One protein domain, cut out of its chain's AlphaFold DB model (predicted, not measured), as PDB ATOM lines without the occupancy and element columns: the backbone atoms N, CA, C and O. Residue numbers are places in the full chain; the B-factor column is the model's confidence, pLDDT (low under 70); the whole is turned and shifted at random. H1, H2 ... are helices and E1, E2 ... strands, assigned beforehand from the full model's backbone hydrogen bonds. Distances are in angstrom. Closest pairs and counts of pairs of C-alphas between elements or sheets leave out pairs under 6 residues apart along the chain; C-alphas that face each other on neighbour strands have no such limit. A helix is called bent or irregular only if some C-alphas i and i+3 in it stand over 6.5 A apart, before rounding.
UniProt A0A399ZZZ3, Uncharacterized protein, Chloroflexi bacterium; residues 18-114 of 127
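AT A GLANCE: This is residues 18 to 114 of the 127 residues of an uncharacterized protein of Chloroflexi bacterium (UniProt A0A399ZZZ3). A strongly twisted four-stranded sheet forms the middle of three layers, with helices on both of its faces: the arms H1a and H1b of the long bent helix H1 cover one face, and the short helix H3 packs on the other. The two arms stand about perpendicular, H1a over the E3 and E4 part and H1b over E1 and E3, while little H2 continues from the end of E2 and touches H3. The printed part has 97 residues, with three named helices and four named strands in the order H1 E1 E2 H2 H3 E3 E4; the sheet, E2 E1 E3 E4, is mixed, and the class is mixed, helices and strands. The whole is compact, with a radius of gyration of the C-alphas of 12.7 A, and rounded, spanning 28 by 27 by 24 A.

HOW THE PARTS SIT: Inner strands E1, residues 50 to 55, and E3, residues 95 to 102, are parallel at 31 degrees, with N 52 and O 97 2.9 A apart, within hydrogen-bond range. Edge strand E2, residues 67 to 71, is antiparallel to E1 in a hairpin, with N 53 to O 68 at 2.8 A. Edge strand E4, residues 106 to 113, forms a hairpin with E3, with N 100 to O 108 at 2.8 A. H1, residues 18 to 47, was assigned as one helix by its hydrogen bonds but is bent, C-alphas 31 and 34 being 7.8 A apart; its arms H1a, residues 18 to 31, and H1b, residues 34 to 47, stand at 82 degrees on the same face. H1b has a height over the sheet of 8.0 A and runs slantwise to the strands, at 45 degrees to E1 on the local plane; its closest C-alphas to E1 are those of Ala 40 and Val 52, 6.5 A. H1a and E4 are near each other, with 12 pairs of C-alphas within 10 A. On the opposite face H3, residues 81 to 88, runs along the strands, at 12 degrees to E3 on the local plane and a height over the sheet of 8.4 A; the closest C-alphas of H3 and E3 are those of Ile 87 and Val 97, 6.4 A. H2, residues 72 to 76, only grazes the sheet and touches H3, closest at the C-alphas of Ala 76 and Asn 84, 6.3 A. H1b and H3 are apart. In H1a, H1b, H2 and H3 every O i to N i+4 pair is within hydrogen-bond range.

IN THESE COORDINATES: H1a begins at C-alpha 18 (-52.669, -0.195, -26.197) and is 20.0 A long; H1b is 19.6 A. E1 is 16.0 A, E2 13.2 A, H2 5.9 A, H3 10.4 A and E3 22.4 A. E4, 23.1 A, ends at C-alpha 113 (-41.183, -18.077, -29.827).

THE WHOLE: The C-alphas farthest apart are those of Arg 20 and Val 46, 35.8 A. The printed part has no cut. The link E1 to E2, 11 residues, is long. The mean pLDDT of the printed part is 91.8, and no printed residue is under 70.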
ATOM      1  N   ALA A  18     -53.581   0.784 -26.782       86.06
ATOM      2  CA  ALA A  18     -52.669  -0.195 -26.197       86.06
ATOM      3  C   ALA A  18     -52.567  -1.445 -27.076       86.06
ATOM      4  O   ALA A  18     -51.497  -2.040 -27.192       86.06
ATOM      5  N   GLU A  19     -53.656  -1.812 -27.755       89.12
ATOM      6  CA  GLU A  19     -53.628  -2.874 -28.755       89.12
ATOM      7  C   GLU A  19     -52.774  -2.482 -29.967       89.12
ATOM      8  O   GLU A  19     -51.894  -3.245 -30.366       89.12
ATOM      9  N   ARG A  20     -52.960  -1.277 -30.520       90.06
ATOM     10  CA  ARG A  20     -52.128  -0.784 -31.632       90.06
ATOM     11  C   ARG A  20     -50.652  -0.715 -31.259       90.06
ATOM     12  O   ARG A  20     -49.812  -1.114 -32.060       90.06
ATOM     13  N   GLU A  21     -50.343  -0.225 -30.060       91.19
ATOM     14  CA  GLU A  21     -48.965  -0.168 -29.570       91.19
ATOM     15  C   GLU A  21     -48.369  -1.577 -29.465       91.19
ATOM     16  O   GLU A  21     -47.283  -1.826 -29.979       91.19
ATOM     17  N   ARG A  22     -49.119  -2.534 -28.908       92.88
ATOM     18  CA  ARG A  22     -48.699  -3.936 -28.840       92.88
ATOM     19  C   ARG A  22     -48.446  -4.545 -30.220       92.88
ATOM     20  O   ARG A  22     -47.490  -5.299 -30.378       92.88
ATOM     21  N   TRP A  23     -49.290  -4.259 -31.207       94.56
ATOM     22  CA  TRP A  23     -49.081  -4.738 -32.575       94.56
ATOM     23  C   TRP A  23     -47.823  -4.143 -33.208       94.56
ATOM     24  O   TRP A  23     -47.073  -4.875 -33.850       94.56
ATOM     25  N   ALA A  24     -47.569  -2.850 -32.995       93.44
ATOM     26  CA  ALA A  24     -46.356  -2.194 -33.472       93.44
ATOM     27  C   ALA A  24     -45.096  -2.793 -32.828       93.44
ATOM     28  O   ALA A  24     -44.138  -3.099 -33.536       93.44
ATOM     29  N   ASP A  25     -45.126  -3.033 -31.515       95.19
ATOM     30  CA  ASP A  25     -44.033  -3.679 -30.789       95.19
ATOM     31  C   ASP A  25     -43.748  -5.079 -31.340       95.19
ATOM     32  O   ASP A  25     -42.602  -5.412 -31.629       95.19
ATOM     33  N   LEU A  26     -44.784  -5.910 -31.512       95.25
ATOM     34  CA  LEU A  26     -44.624  -7.280 -32.003       95.25
ATOM     35  C   LEU A  26     -44.112  -7.325 -33.446       95.25
ATOM     36  O   LEU A  26     -43.270  -8.167 -33.750       95.25
ATOM     37  N   ALA A  27     -44.581  -6.425 -34.315       94.75
ATOM     38  CA  ALA A  27     -44.072  -6.306 -35.679       94.75
ATOM     39  C   ALA A  27     -42.585  -5.922 -35.677       94.75
ATOM     40  O   ALA A  27     -41.772  -6.582 -36.317       94.75
ATOM     41  N   TRP A  28     -42.211  -4.922 -34.876       94.25
ATOM     42  CA  TRP A  28     -40.820  -4.496 -34.754       94.25
ATOM     43  C   TRP A  28     -39.920  -5.590 -34.162       94.25
ATOM     44  O   TRP A  28     -38.802  -5.803 -34.632       94.25
ATOM     45  N   ILE A  29     -40.406  -6.330 -33.162       94.62
ATOM     46  CA  ILE A  29     -39.683  -7.476 -32.601       94.62
ATOM     47  C   ILE A  29     -39.502  -8.567 -33.658       94.62
ATOM     48  O   ILE A  29     -38.416  -9.134 -33.736       94.62
ATOM     49  N   ALA A  30     -40.521  -8.852 -34.472       93.12
ATOM     50  CA  ALA A  30     -40.428  -9.841 -35.542       93.12
ATOM     51  C   ALA A  30     -39.354  -9.462 -36.575       93.12
ATOM     52  O   ALA A  30     -38.518 -10.302 -36.913       93.12
ATOM     53  N   ASP A  31     -39.305  -8.193 -36.987       92.75
ATOM     54  CA  ASP A  31     -38.302  -7.682 -37.931       92.75
ATOM     55  C   ASP A  31     -36.863  -7.800 -37.396       92.75
ATOM     56  O   ASP A  31     -35.913  -7.956 -38.164       92.75
ATOM     57  N   ASN A  32     -36.688  -7.761 -36.070       92.31
ATOM     58  CA  ASN A  32     -35.384  -7.819 -35.403       92.31
ATOM     59  C   ASN A  32     -35.100  -9.176 -34.730       92.31
ATOM     60  O   ASN A  32     -34.054  -9.356 -34.095       92.31
ATOM     61  N   LEU A  33     -35.999 -10.154 -34.881       91.31
ATOM     62  CA  LEU A  33     -35.998 -11.390 -34.097       91.31
ATOM     63  C   LEU A  33     -34.699 -12.179 -34.257       91.31
ATOM     64  O   LEU A  33     -34.176 -12.705 -33.279       91.31
ATOM     65  N   HIS A  34     -34.146 -12.225 -35.470       90.12
ATOM     66  CA  HIS A  34     -32.897 -12.933 -35.748       90.12
ATOM     67  C   HIS A  34     -31.718 -12.395 -34.915       90.12
ATOM     68  O   HIS A  34     -30.945 -13.174 -34.350       90.12
ATOM     69  N   ALA A  35     -31.591 -11.068 -34.800       90.44
ATOM     70  CA  ALA A  35     -30.533 -10.435 -34.015       90.44
ATOM     71  C   ALA A  35     -30.724 -10.686 -32.512       90.44
ATOM     72  O   ALA A  35     -29.761 -11.006 -31.806       90.44
ATOM     73  N   PHE A  36     -31.968 -10.602 -32.030       93.06
ATOM     74  CA  PHE A  36     -32.291 -10.858 -30.625       93.06
ATOM     75  C   PHE A  36     -32.069 -12.310 -30.241       93.06
ATOM     76  O   PHE A  36     -31.450 -12.566 -29.215       93.06
ATOM     77  N   HIS A  37     -32.514 -13.247 -31.076       91.62
ATOM     78  CA  HIS A  37     -32.313 -14.672 -30.854       91.62
ATOM     79  C   HIS A  37     -30.829 -15.013 -30.785       91.62
ATOM     80  O   HIS A  37     -30.388 -15.558 -29.783       91.62
ATOM     81  N   SER A  38     -30.039 -14.593 -31.779       90.50
ATOM     82  CA  SER A  38     -28.595 -14.860 -31.797       90.50
ATOM     83  C   SER A  38     -27.896 -14.331 -30.538       90.50
ATOM     84  O   SER A  38     -27.108 -15.036 -29.913       90.50
ATOM     85  N   THR A  39     -28.224 -13.100 -30.132       90.31
ATOM     86  CA  THR A  39     -27.648 -12.474 -28.933       90.31
ATOM     87  C   THR A  39     -28.087 -13.192 -27.659       90.31
ATOM     88  O   THR A  39     -27.261 -13.462 -26.789       90.31
ATOM     89  N   ALA A  40     -29.377 -13.517 -27.546       93.31
ATOM     90  CA  ALA A  40     -29.944 -14.182 -26.383       93.31
ATOM     91  C   ALA A  40     -29.396 -15.600 -26.211       93.31
ATOM     92  O   ALA A  40     -29.069 -15.961 -25.089       93.31
ATOM     93  N   SER A  41     -29.243 -16.376 -27.291       91.88
ATOM     94  CA  SER A  41     -28.687 -17.732 -27.225       91.88
ATOM     95  C   SER A  41     -27.254 -17.716 -26.690       91.88
ATOM     96  O   SER A  41     -26.965 -18.389 -25.706       91.88
ATOM     97  N   ILE A  42     -26.385 -16.871 -27.262       92.81
ATOM     98  CA  ILE A  42     -24.988 -16.737 -26.813       92.81
ATOM     99  C   ILE A  42     -24.933 -16.275 -25.352       92.81
ATOM    100  O   ILE A  42     -24.183 -16.817 -24.542       92.81
ATOM    101  N   ALA A  43     -25.726 -15.263 -24.996       94.75
ATOM    102  CA  ALA A  43     -25.717 -14.726 -23.644       94.75
ATOM    103  C   ALA A  43     -26.290 -15.717 -22.621       94.75
ATOM    104  O   ALA A  43     -25.765 -15.807 -21.514       94.75
ATOM    105  N   TYR A  44     -27.319 -16.486 -22.982       95.06
ATOM    106  CA  TYR A  44     -27.908 -17.511 -22.127       95.06
ATOM    107  C   TYR A  44     -26.908 -18.623 -21.796       95.06
ATOM    108  O   TYR A  44     -26.812 -19.022 -20.636       95.06
ATOM    109  N   GLU A  45     -26.122 -19.080 -22.771       94.75
ATOM    110  CA  GLU A  45     -25.092 -20.104 -22.547       94.75
ATOM    111  C   GLU A  45     -24.040 -19.666 -21.515       94.75
ATOM    112  O   GLU A  45     -23.539 -20.488 -20.749       94.75
ATOM    113  N   VAL A  46     -23.724 -18.368 -21.468       96.25
ATOM    114  CA  VAL A  46     -22.681 -17.814 -20.591       96.25
ATOM    115  C   VAL A  46     -23.235 -17.335 -19.246       96.25
ATOM    116  O   VAL A  46     -22.594 -17.511 -18.211       96.25
ATOM    117  N   LEU A  47     -24.405 -16.694 -19.251       96.44
ATOM    118  CA  LEU A  47     -24.951 -15.943 -18.115       96.44
ATOM    119  C   LEU A  47     -26.212 -16.579 -17.515       96.44
ATOM    120  O   LEU A  47     -26.671 -16.152 -16.454       96.44
ATOM    121  N   GLY A  48     -26.789 -17.582 -18.176       95.50
ATOM    122  CA  GLY A  48     -28.058 -18.189 -17.796       95.50
ATOM    123  C   GLY A  48     -29.264 -17.310 -18.128       95.50
ATOM    124  O   GLY A  48     -29.228 -16.456 -19.016       95.50
ATOM    125  N   ARG A  49     -30.378 -17.538 -17.421       95.75
ATOM    126  CA  ARG A  49     -31.673 -16.896 -17.699       95.75
ATOM    127  C   ARG A  49     -31.604 -15.373 -17.619       95.75
ATOM    128  O   ARG A  49     -31.042 -14.798 -16.688       95.75
ATOM    129  N   GLY A  50     -32.268 -14.736 -18.569       96.25
ATOM    130  CA  GLY A  50     -32.317 -13.290 -18.729       96.25
ATOM    131  C   GLY A  50     -33.246 -12.876 -19.863       96.25
ATOM    132  O   GLY A  50     -34.028 -13.693 -20.360       96.25
ATOM    133  N   ALA A  51     -33.161 -11.609 -20.248       97.06
ATOM    134  CA  ALA A  51     -33.949 -11.022 -21.323       97.06
ATOM    135  C   ALA A  51     -33.106 -10.065 -22.167       97.06
ATOM    136  O   ALA A  51     -32.172  -9.431 -21.672       97.06
ATOM    137  N   VAL A  52     -33.491  -9.923 -23.435       96.81
ATOM    138  CA  VAL A  52     -32.996  -8.847 -24.294       96.81
ATOM    139  C   VAL A  52     -33.749  -7.578 -23.925       96.81
ATOM    140  O   VAL A  52     -34.967  -7.514 -24.056       96.81
ATOM    141  N   VAL A  53     -33.029  -6.571 -23.458       95.56
ATOM    142  CA  VAL A  53     -33.562  -5.256 -23.117       95.56
ATOM    143  C   VAL A  53     -33.162  -4.286 -24.210       95.56
ATOM    144  O   VAL A  53     -31.979  -4.163 -24.518       95.56
ATOM    145  N   VAL A  54     -34.144  -3.610 -24.794       95.00
ATOM    146  CA  VAL A  54     -33.951  -2.648 -25.877       95.00
ATOM    147  C   VAL A  54     -34.447  -1.285 -25.429       95.00
ATOM    148  O   VAL A  54     -35.589  -1.147 -24.994       95.00
ATOM    149  N   GLU A  55     -33.606  -0.273 -25.590       92.50
ATOM    150  CA  GLU A  55     -33.995   1.121 -25.431       92.50
ATOM    151  C   GLU A  55     -34.573   1.679 -26.737       92.50
ATOM    152  O   GLU A  55     -33.864   1.864 -27.728       92.50
ATOM    153  N   THR A  56     -35.881   1.932 -26.751       91.62
ATOM    154  CA  THR A  56     -36.608   2.376 -27.951       91.62
ATOM    155  C   THR A  56     -36.802   3.891 -28.023       91.62
ATOM    156  O   THR A  56     -37.160   4.398 -29.086       91.62
ATOM    157  N   SER A  57     -36.521   4.629 -26.940       86.88
ATOM    158  CA  SER A  57     -36.682   6.092 -26.886       86.88
ATOM    159  C   SER A  57     -35.682   6.863 -27.750       86.88
ATOM    160  O   SER A  57     -35.964   7.974 -28.193       86.88
ATOM    161  N   TYR A  58     -34.524   6.280 -28.069       83.00
ATOM    162  CA  TYR A  58     -33.553   6.926 -28.949       83.00
ATOM    163  C   TYR A  58     -32.836   5.942 -29.870       83.00
ATOM    164  O   TYR A  58     -32.817   4.730 -29.651       83.00
ATOM    165  N   ARG A  59     -32.251   6.497 -30.935       85.38
ATOM    166  CA  ARG A  59     -31.466   5.759 -31.926       85.38
ATOM    167  C   ARG A  59     -29.977   6.008 -31.736       85.38
ATOM    168  O   ARG A  59     -29.563   7.118 -31.402       85.38
ATOM    169  N   THR A  60     -29.176   4.977 -31.974       85.31
ATOM    170  CA  THR A  60     -27.721   5.097 -32.076       85.31
ATOM    171  C   THR A  60     -27.339   5.864 -33.345       85.31
ATOM    172  O   THR A  60     -28.156   6.042 -34.251       85.31
ATOM    173  N   GLN A  61     -26.081   6.311 -33.433       83.00
ATOM    174  CA  GLN A  61     -25.570   7.002 -34.627       83.00
ATOM    175  C   GLN A  61     -25.674   6.140 -35.895       83.00
ATOM    176  O   GLN A  61     -25.907   6.675 -36.975       83.00
ATOM    177  N   ASP A  62     -25.608   4.815 -35.744       84.25
ATOM    178  CA  ASP A  62     -25.735   3.841 -36.835       84.25
ATOM    179  C   ASP A  62     -27.200   3.503 -37.183       84.25
ATOM    180  O   ASP A  62     -27.471   2.627 -38.001       84.25
ATOM    181  N   GLY A  63     -28.169   4.185 -36.559       79.75
ATOM    182  CA  GLY A  63     -29.597   4.059 -36.861       79.75
ATOM    183  C   GLY A  63     -30.325   2.908 -36.159       79.75
ATOM    184  O   GLY A  63     -31.520   2.730 -36.409       79.75
ATOM    185  N   GLY A  64     -29.646   2.162 -35.281       85.12
ATOM    186  CA  GLY A  64     -30.217   1.080 -34.475       85.12
ATOM    187  C   GLY A  64     -30.731   1.538 -33.107       85.12
ATOM    188  O   GLY A  64     -30.674   2.718 -32.766       85.12
ATOM    189  N   HIS A  65     -31.206   0.586 -32.305       88.69
ATOM    190  CA  HIS A  65     -31.590   0.810 -30.911       88.69
ATOM    191  C   HIS A  65     -30.572   0.147 -29.975       88.69
ATOM    192  O   HIS A  65     -30.170  -0.988 -30.247       88.69
ATOM    193  N   PRO A  66     -30.135   0.816 -28.890       91.00
ATOM    194  CA  PRO A  66     -29.291   0.181 -27.887       91.00
ATOM    195  C   PRO A  66     -29.983  -1.057 -27.323       91.00
ATOM    196  O   PRO A  66     -31.140  -0.991 -26.902       91.00
ATOM    197  N   ALA A  67     -29.266  -2.176 -27.296       92.94
ATOM    198  CA  ALA A  67     -29.765  -3.431 -26.764       92.94
ATOM    199  C   ALA A  67     -28.712  -4.094 -25.874       92.94
ATOM    200  O   ALA A  67     -27.515  -4.033 -26.157       92.94
ATOM    201  N   ALA A  68     -29.166  -4.739 -24.804       93.88
ATOM    202  CA  ALA A  68     -28.325  -5.503 -23.894       93.88
ATOM    203  C   ALA A  68     -29.050  -6.767 -23.434       93.88
ATOM    204  O   ALA A  68     -30.271  -6.776 -23.303       93.88
ATOM    205  N   TYR A  69     -28.301  -7.828 -23.144       96.50
ATOM    206  CA  TYR A  69     -28.843  -8.965 -22.409       96.50
ATOM    207  C   TYR A  69     -28.651  -8.724 -20.915       96.50
ATOM    208  O   TYR A  69     -27.515  -8.592 -20.457       96.50
ATOM    209  N   LEU A  70     -29.748  -8.658 -20.163       96.38
ATOM    210  CA  LEU A  70     -29.703  -8.554 -18.707       96.38
ATOM    211  C   LEU A  70     -30.121  -9.879 -18.080       96.38
ATOM    212  O   LEU A  70     -31.109 -10.492 -18.492       96.38
ATOM    213  N   THR A  71     -29.379 -10.316 -17.066       96.31
ATOM    214  CA  THR A  71     -29.695 -11.546 -16.336       96.31
ATOM    215  C   THR A  71     -30.958 -11.374 -15.500       96.31
ATOM    216  O   THR A  71     -31.341 -10.264 -15.122       96.31
ATOM    217  N   GLN A  72     -31.593 -12.492 -15.150       94.69
ATOM    218  CA  GLN A  72     -32.739 -12.499 -14.245       94.69
ATOM    219  C   GLN A  72     -32.414 -11.804 -12.915       94.69
ATOM    220  O   GLN A  72     -33.251 -11.081 -12.388       94.69
ATOM    221  N   GLU A  73     -31.194 -11.964 -12.393       94.12
ATOM    222  CA  GLU A  73     -30.756 -11.292 -11.164       94.12
ATOM    223  C   GLU A  73     -30.706  -9.765 -11.325       94.12
ATOM    224  O   GLU A  73     -31.142  -9.031 -10.439       94.12
ATOM    225  N   GLN A  74     -30.202  -9.270 -12.460       93.88
ATOM    226  CA  GLN A  74     -30.163  -7.834 -12.743       93.88
ATOM    227  C   GLN A  74     -31.575  -7.262 -12.900       93.88
ATOM    228  O   GLN A  74     -31.855  -6.188 -12.371       93.88
ATOM    229  N   ILE A  75     -32.468  -7.990 -13.573       92.69
ATOM    230  CA  ILE A  75     -33.856  -7.570 -13.802       92.69
ATOM    231  C   ILE A  75     -34.684  -7.625 -12.508       92.69
ATOM    232  O   ILE A  75     -35.516  -6.752 -12.265       92.69
ATOM    233  N   ALA A  76     -34.413  -8.584 -11.619       90.88
ATOM    234  CA  ALA A  76     -35.089  -8.704 -10.327       90.88
ATOM    235  C   ALA A  76     -34.937  -7.459  -9.435       90.88
ATOM    236  O   ALA A  76     -35.813  -7.182  -8.619       90.88
ATOM    237  N   ARG A  77     -33.872  -6.667  -9.628       89.88
ATOM    238  CA  ARG A  77     -33.618  -5.420  -8.882       89.88
ATOM    239  C   ARG A  77     -34.632  -4.311  -9.173       89.88
ATOM    240  O   ARG A  77     -34.708  -3.366  -8.399       89.88
ATOM    241  N   TYR A  78     -35.396  -4.427 -10.258       83.44
ATOM    242  CA  TYR A  78     -36.445  -3.472 -10.630       83.44
ATOM    243  C   TYR A  78     -37.832  -3.857 -10.084       83.44
ATOM    244  O   TYR A  78     -38.807  -3.178 -10.379       83.44
ATOM    245  N   GLU A  79     -37.929  -4.943  -9.306       82.81
ATOM    246  CA  GLU A  79     -39.132  -5.389  -8.576       82.81
ATOM    247  C   GLU A  79     -40.406  -5.620  -9.422       82.81
ATOM    248  O   GLU A  79     -41.499  -5.801  -8.877       82.81
ATOM    249  N   ASP A  80     -40.283  -5.723 -10.749       88.12
ATOM    250  CA  ASP A  80     -41.395  -6.074 -11.633       88.12
ATOM    251  C   ASP A  80     -41.663  -7.589 -11.592       88.12
ATOM    252  O   ASP A  80     -40.958  -8.412 -12.193       88.12
ATOM    253  N   LYS A  81     -42.690  -7.982 -10.835       89.00
ATOM    254  CA  LYS A  81     -43.057  -9.392 -10.632       89.00
ATOM    255  C   LYS A  81     -43.525 -10.074 -11.915       89.00
ATOM    256  O   LYS A  81     -43.298 -11.276 -12.068       89.00
ATOM    257  N   ASP A  82     -44.159  -9.341 -12.826       90.94
ATOM    258  CA  ASP A  82     -44.676  -9.908 -14.068       90.94
ATOM    259  C   ASP A  82     -43.544 -10.214 -15.043       90.94
ATOM    260  O   ASP A  82     -43.486 -11.319 -15.591       90.94
ATOM    261  N   ILE A  83     -42.582  -9.300 -15.173       92.81
ATOM    262  CA  ILE A  83     -41.378  -9.521 -15.977       92.81
ATOM    263  C   ILE A  83     -40.551 -10.678 -15.407       92.81
ATOM    264  O   ILE A  83     -40.142 -11.575 -16.149       92.81
ATOM    265  N   ASN A  84     -40.351 -10.725 -14.087       92.69
ATOM    266  CA  ASN A  84     -39.622 -11.828 -13.453       92.69
ATOM    267  C   ASN A  84     -40.296 -13.185 -13.693       92.69
ATOM    268  O   ASN A  84     -39.614 -14.175 -13.968       92.69
ATOM    269  N   ARG A  85     -41.633 -13.235 -13.645       93.50
ATOM    270  CA  ARG A  85     -42.405 -14.441 -13.967       93.50
ATOM    271  C   ARG A  85     -42.216 -14.870 -15.425       93.50
ATOM    272  O   ARG A  85     -42.081 -16.065 -15.678       93.50
ATOM    273  N   LEU A  86     -42.182 -13.928 -16.370       94.50
ATOM    274  CA  LEU A  86     -41.923 -14.225 -17.785       94.50
ATOM    275  C   LEU A  86     -40.526 -14.825 -17.994       94.50
ATOM    276  O   LEU A  86     -40.395 -15.837 -18.680       94.50
ATOM    277  N   ILE A  87     -39.500 -14.244 -17.367       94.75
ATOM    278  CA  ILE A  87     -38.098 -14.689 -17.484       94.75
ATOM    279  C   ILE A  87     -37.888 -16.069 -16.852       94.75
ATOM    280  O   ILE A  87     -37.209 -16.931 -17.413       94.75
ATOM    281  N   ALA A  88     -38.499 -16.311 -15.692       94.56
ATOM    282  CA  ALA A  88     -38.406 -17.602 -15.023       94.56
ATOM    283  C   ALA A  88     -39.057 -18.737 -15.836       94.56
ATOM    284  O   ALA A  88     -38.645 -19.888 -15.719       94.56
ATOM    285  N   GLY A  89     -40.076 -18.415 -16.642       93.94
ATOM    286  CA  GLY A  89     -40.965 -19.394 -17.263       93.94
ATOM    287  C   GLY A  89     -40.771 -19.657 -18.758       93.94
ATOM    288  O   GLY A  89     -41.567 -20.415 -19.309       93.94
ATOM    289  N   TYR A  90     -39.802 -19.036 -19.441       94.75
ATOM    290  CA  TYR A  90     -39.572 -19.319 -20.867       94.75
ATOM    291  C   TYR A  90     -38.699 -20.561 -21.087       94.75
ATOM    292  O   TYR A  90     -37.860 -20.899 -20.243       94.75
ATOM    293  N   THR A  91     -38.881 -21.215 -22.234       93.31
ATOM    294  CA  THR A  91     -38.035 -22.322 -22.712       93.31
ATOM    295  C   THR A  91     -36.886 -21.770 -23.563       93.31
ATOM    296  O   THR A  91     -37.142 -21.383 -24.696       93.31
ATOM    297  N   PRO A  92     -35.628 -21.725 -23.087       87.69
ATOM    298  CA  PRO A  92     -34.544 -20.998 -23.769       87.69
ATOM    299  C   PRO A  92     -34.209 -21.478 -25.189       87.69
ATOM    300  O   PRO A  92     -33.751 -20.687 -26.005       87.69
ATOM    301  N   ASP A  93     -34.495 -22.744 -25.507       87.19
ATOM    302  CA  ASP A  93     -34.257 -23.331 -26.837       87.19
ATOM    303  C   ASP A  93     -35.352 -23.000 -27.871       87.19
ATOM    304  O   ASP A  93     -35.249 -23.374 -29.046       87.19
ATOM    305  N   GLU A  94     -36.452 -22.391 -27.425       89.75
ATOM    306  CA  GLU A  94     -37.667 -22.164 -28.223       89.75
ATOM    307  C   GLU A  94     -38.226 -20.755 -28.081       89.75
ATOM    308  O   GLU A  94     -39.009 -20.309 -28.919       89.75
ATOM    309  N   GLU A  95     -37.880 -20.082 -26.992       94.88
ATOM    310  CA  GLU A  95     -38.462 -18.836 -26.548       94.88
ATOM    311  C   GLU A  95     -37.373 -17.906 -26.027       94.88
ATOM    312  O   GLU A  95     -36.408 -18.328 -25.392       94.88
ATOM    313  N   LEU A  96     -37.583 -16.611 -26.225       95.19
ATOM    314  CA  LEU A  96     -36.814 -15.567 -25.565       95.19
ATOM    315  C   LEU A  96     -37.752 -14.486 -25.031       95.19
ATOM    316  O   LEU A  96     -38.888 -14.337 -25.493       95.19
ATOM    317  N   VAL A  97     -37.273 -13.729 -24.048       96.75
ATOM    318  CA  VAL A  97     -37.987 -12.567 -23.511       96.75
ATOM    319  C   VAL A  97     -37.340 -11.290 -24.037       96.75
ATOM    320  O   VAL A  97     -36.129 -11.111 -23.902       96.75
ATOM    321  N   VAL A  98     -38.156 -10.411 -24.622       97.12
ATOM    322  CA  VAL A  98     -37.760  -9.057 -25.031       97.12
ATOM    323  C   VAL A  98     -38.458  -8.049 -24.133       97.12
ATOM    324  O   VAL A  98     -39.675  -8.116 -23.951       97.12
ATOM    325  N   ILE A  99     -37.693  -7.108 -23.596       96.12
ATOM    326  CA  ILE A  99     -38.173  -5.972 -22.818       96.12
ATOM    327  C   ILE A  99     -37.879  -4.708 -23.621       96.12
ATOM    328  O   ILE A  99     -36.725  -4.410 -23.921       96.12
ATOM    329  N   LEU A 100     -38.923  -3.961 -23.960       95.25
ATOM    330  CA  LEU A 100     -38.830  -2.672 -24.629       95.25
ATOM    331  C   LEU A 100     -38.952  -1.568 -23.584       95.25
ATOM    332  O   LEU A 100     -40.002  -1.426 -22.952       95.25
ATOM    333  N   LEU A 101     -37.887  -0.792 -23.411       93.62
ATOM    334  CA  LEU A 101     -37.904   0.458 -22.661       93.62
ATOM    335  C   LEU A 101     -38.388   1.559 -23.596       93.62
ATOM    336  O   LEU A 101     -37.880   1.705 -24.710       93.62
ATOM    337  N   LYS A 102     -39.414   2.287 -23.171       90.75
ATOM    338  CA  LYS A 102     -40.076   3.323 -23.957       90.75
ATOM    339  C   LYS A 102     -40.013   4.658 -23.227       90.75
ATOM    340  O   LYS A 102     -39.772   4.741 -22.022       90.75
ATOM    341  N   GLU A 103     -40.343   5.704 -23.973       86.88
ATOM    342  CA  GLU A 103     -40.573   7.044 -23.442       86.88
ATOM    343  C   GLU A 103     -41.508   7.046 -22.222       86.88
ATOM    344  O   GLU A 103     -42.425   6.222 -22.102       86.88
ATOM    345  N   ALA A 104     -41.293   8.024 -21.338       82.19
ATOM    346  CA  ALA A 104     -42.056   8.221 -20.104       82.19
ATOM    347  C   ALA A 104     -42.028   7.023 -19.129       82.19
ATOM    348  O   ALA A 104     -43.011   6.772 -18.435       82.19
ATOM    349  N   GLN A 105     -40.901   6.300 -19.061       78.75
ATOM    350  CA  GLN A 105     -40.694   5.141 -18.172       78.75
ATOM    351  C   GLN A 105     -41.687   3.995 -18.416       78.75
ATOM    352  O   GLN A 105     -41.973   3.200 -17.521       78.75
ATOM    353  N   ARG A 106     -42.237   3.903 -19.630       87.81
ATOM    354  CA  ARG A 106     -43.114   2.791 -19.997       87.81
ATOM    355  C   ARG A 106     -42.264   1.593 -20.395       87.81
ATOM    356  O   ARG A 106     -41.223   1.731 -21.034       87.81
ATOM    357  N   THR A 107     -42.728   0.407 -20.036       90.88
ATOM    358  CA  THR A 107     -42.053  -0.846 -20.366       90.88
ATOM    359  C   THR A 107     -43.056  -1.829 -20.938       90.88
ATOM    360  O   THR A 107     -44.193  -1.919 -20.475       90.88
ATOM    361  N   SER A 108     -42.645  -2.563 -21.964       93.75
ATOM    362  CA  SER A 108     -43.428  -3.662 -22.521       93.75
ATOM    363  C   SER A 108     -42.554  -4.901 -22.589       93.75
ATOM    364  O   SER A 108     -41.435  -4.840 -23.091       93.75
ATOM    365  N   ALA A 109     -43.044  -6.013 -22.052       95.31
ATOM    366  CA  ALA A 109     -42.310  -7.268 -22.004       95.31
ATOM    367  C   ALA A 109     -43.076  -8.358 -22.748       95.31
ATOM    368  O   ALA A 109     -44.273  -8.559 -22.531       95.31
ATOM    369  N   TYR A 110     -42.366  -9.078 -23.609       95.88
ATOM    370  CA  TYR A 110     -42.937 -10.106 -24.464       95.88
ATOM    371  C   TYR A 110     -42.121 -11.384 -24.371       95.88
ATOM    372  O   TYR A 110     -40.897 -11.355 -24.472       95.88
ATOM    373  N   ARG A 111     -42.813 -12.516 -24.235       95.62
ATOM    374  CA  ARG A 111     -42.237 -13.841 -24.469       95.62
ATOM    375  C   ARG A 111     -42.541 -14.245 -25.905       95.62
ATOM    376  O   ARG A 111     -43.710 -14.347 -26.276       95.62
ATOM    377  N   ILE A 112     -41.495 -14.453 -26.691       94.06
ATOM    378  CA  ILE A 112     -41.568 -14.681 -28.133       94.06
ATOM    379  C   ILE A 112     -41.013 -16.061 -28.439       94.06
ATOM    380  O   ILE A 112     -39.949 -16.408 -27.937       94.06
ATOM    381  N   ARG A 113     -41.712 -16.825 -29.281       91.88
ATOM    382  CA  ARG A 113     -41.183 -18.077 -29.827       91.88
ATOM    383  C   ARG A 113     -40.256 -17.790 -30.999       91.88
ATOM    384  O   ARG A 113     -40.615 -17.034 -31.895       91.88
ATOM    385  N   THR A 114     -39.074 -18.390 -30.976       81.69
ATOM    386  CA  THR A 114     -37.994 -18.163 -31.946       81.69
ATOM    387  C   THR A 114     -37.987 -19.201 -33.054       81.69
ATOM    388  O   THR A 114     -37.504 -18.934 -34.152       81.69
TER     389      THR A 114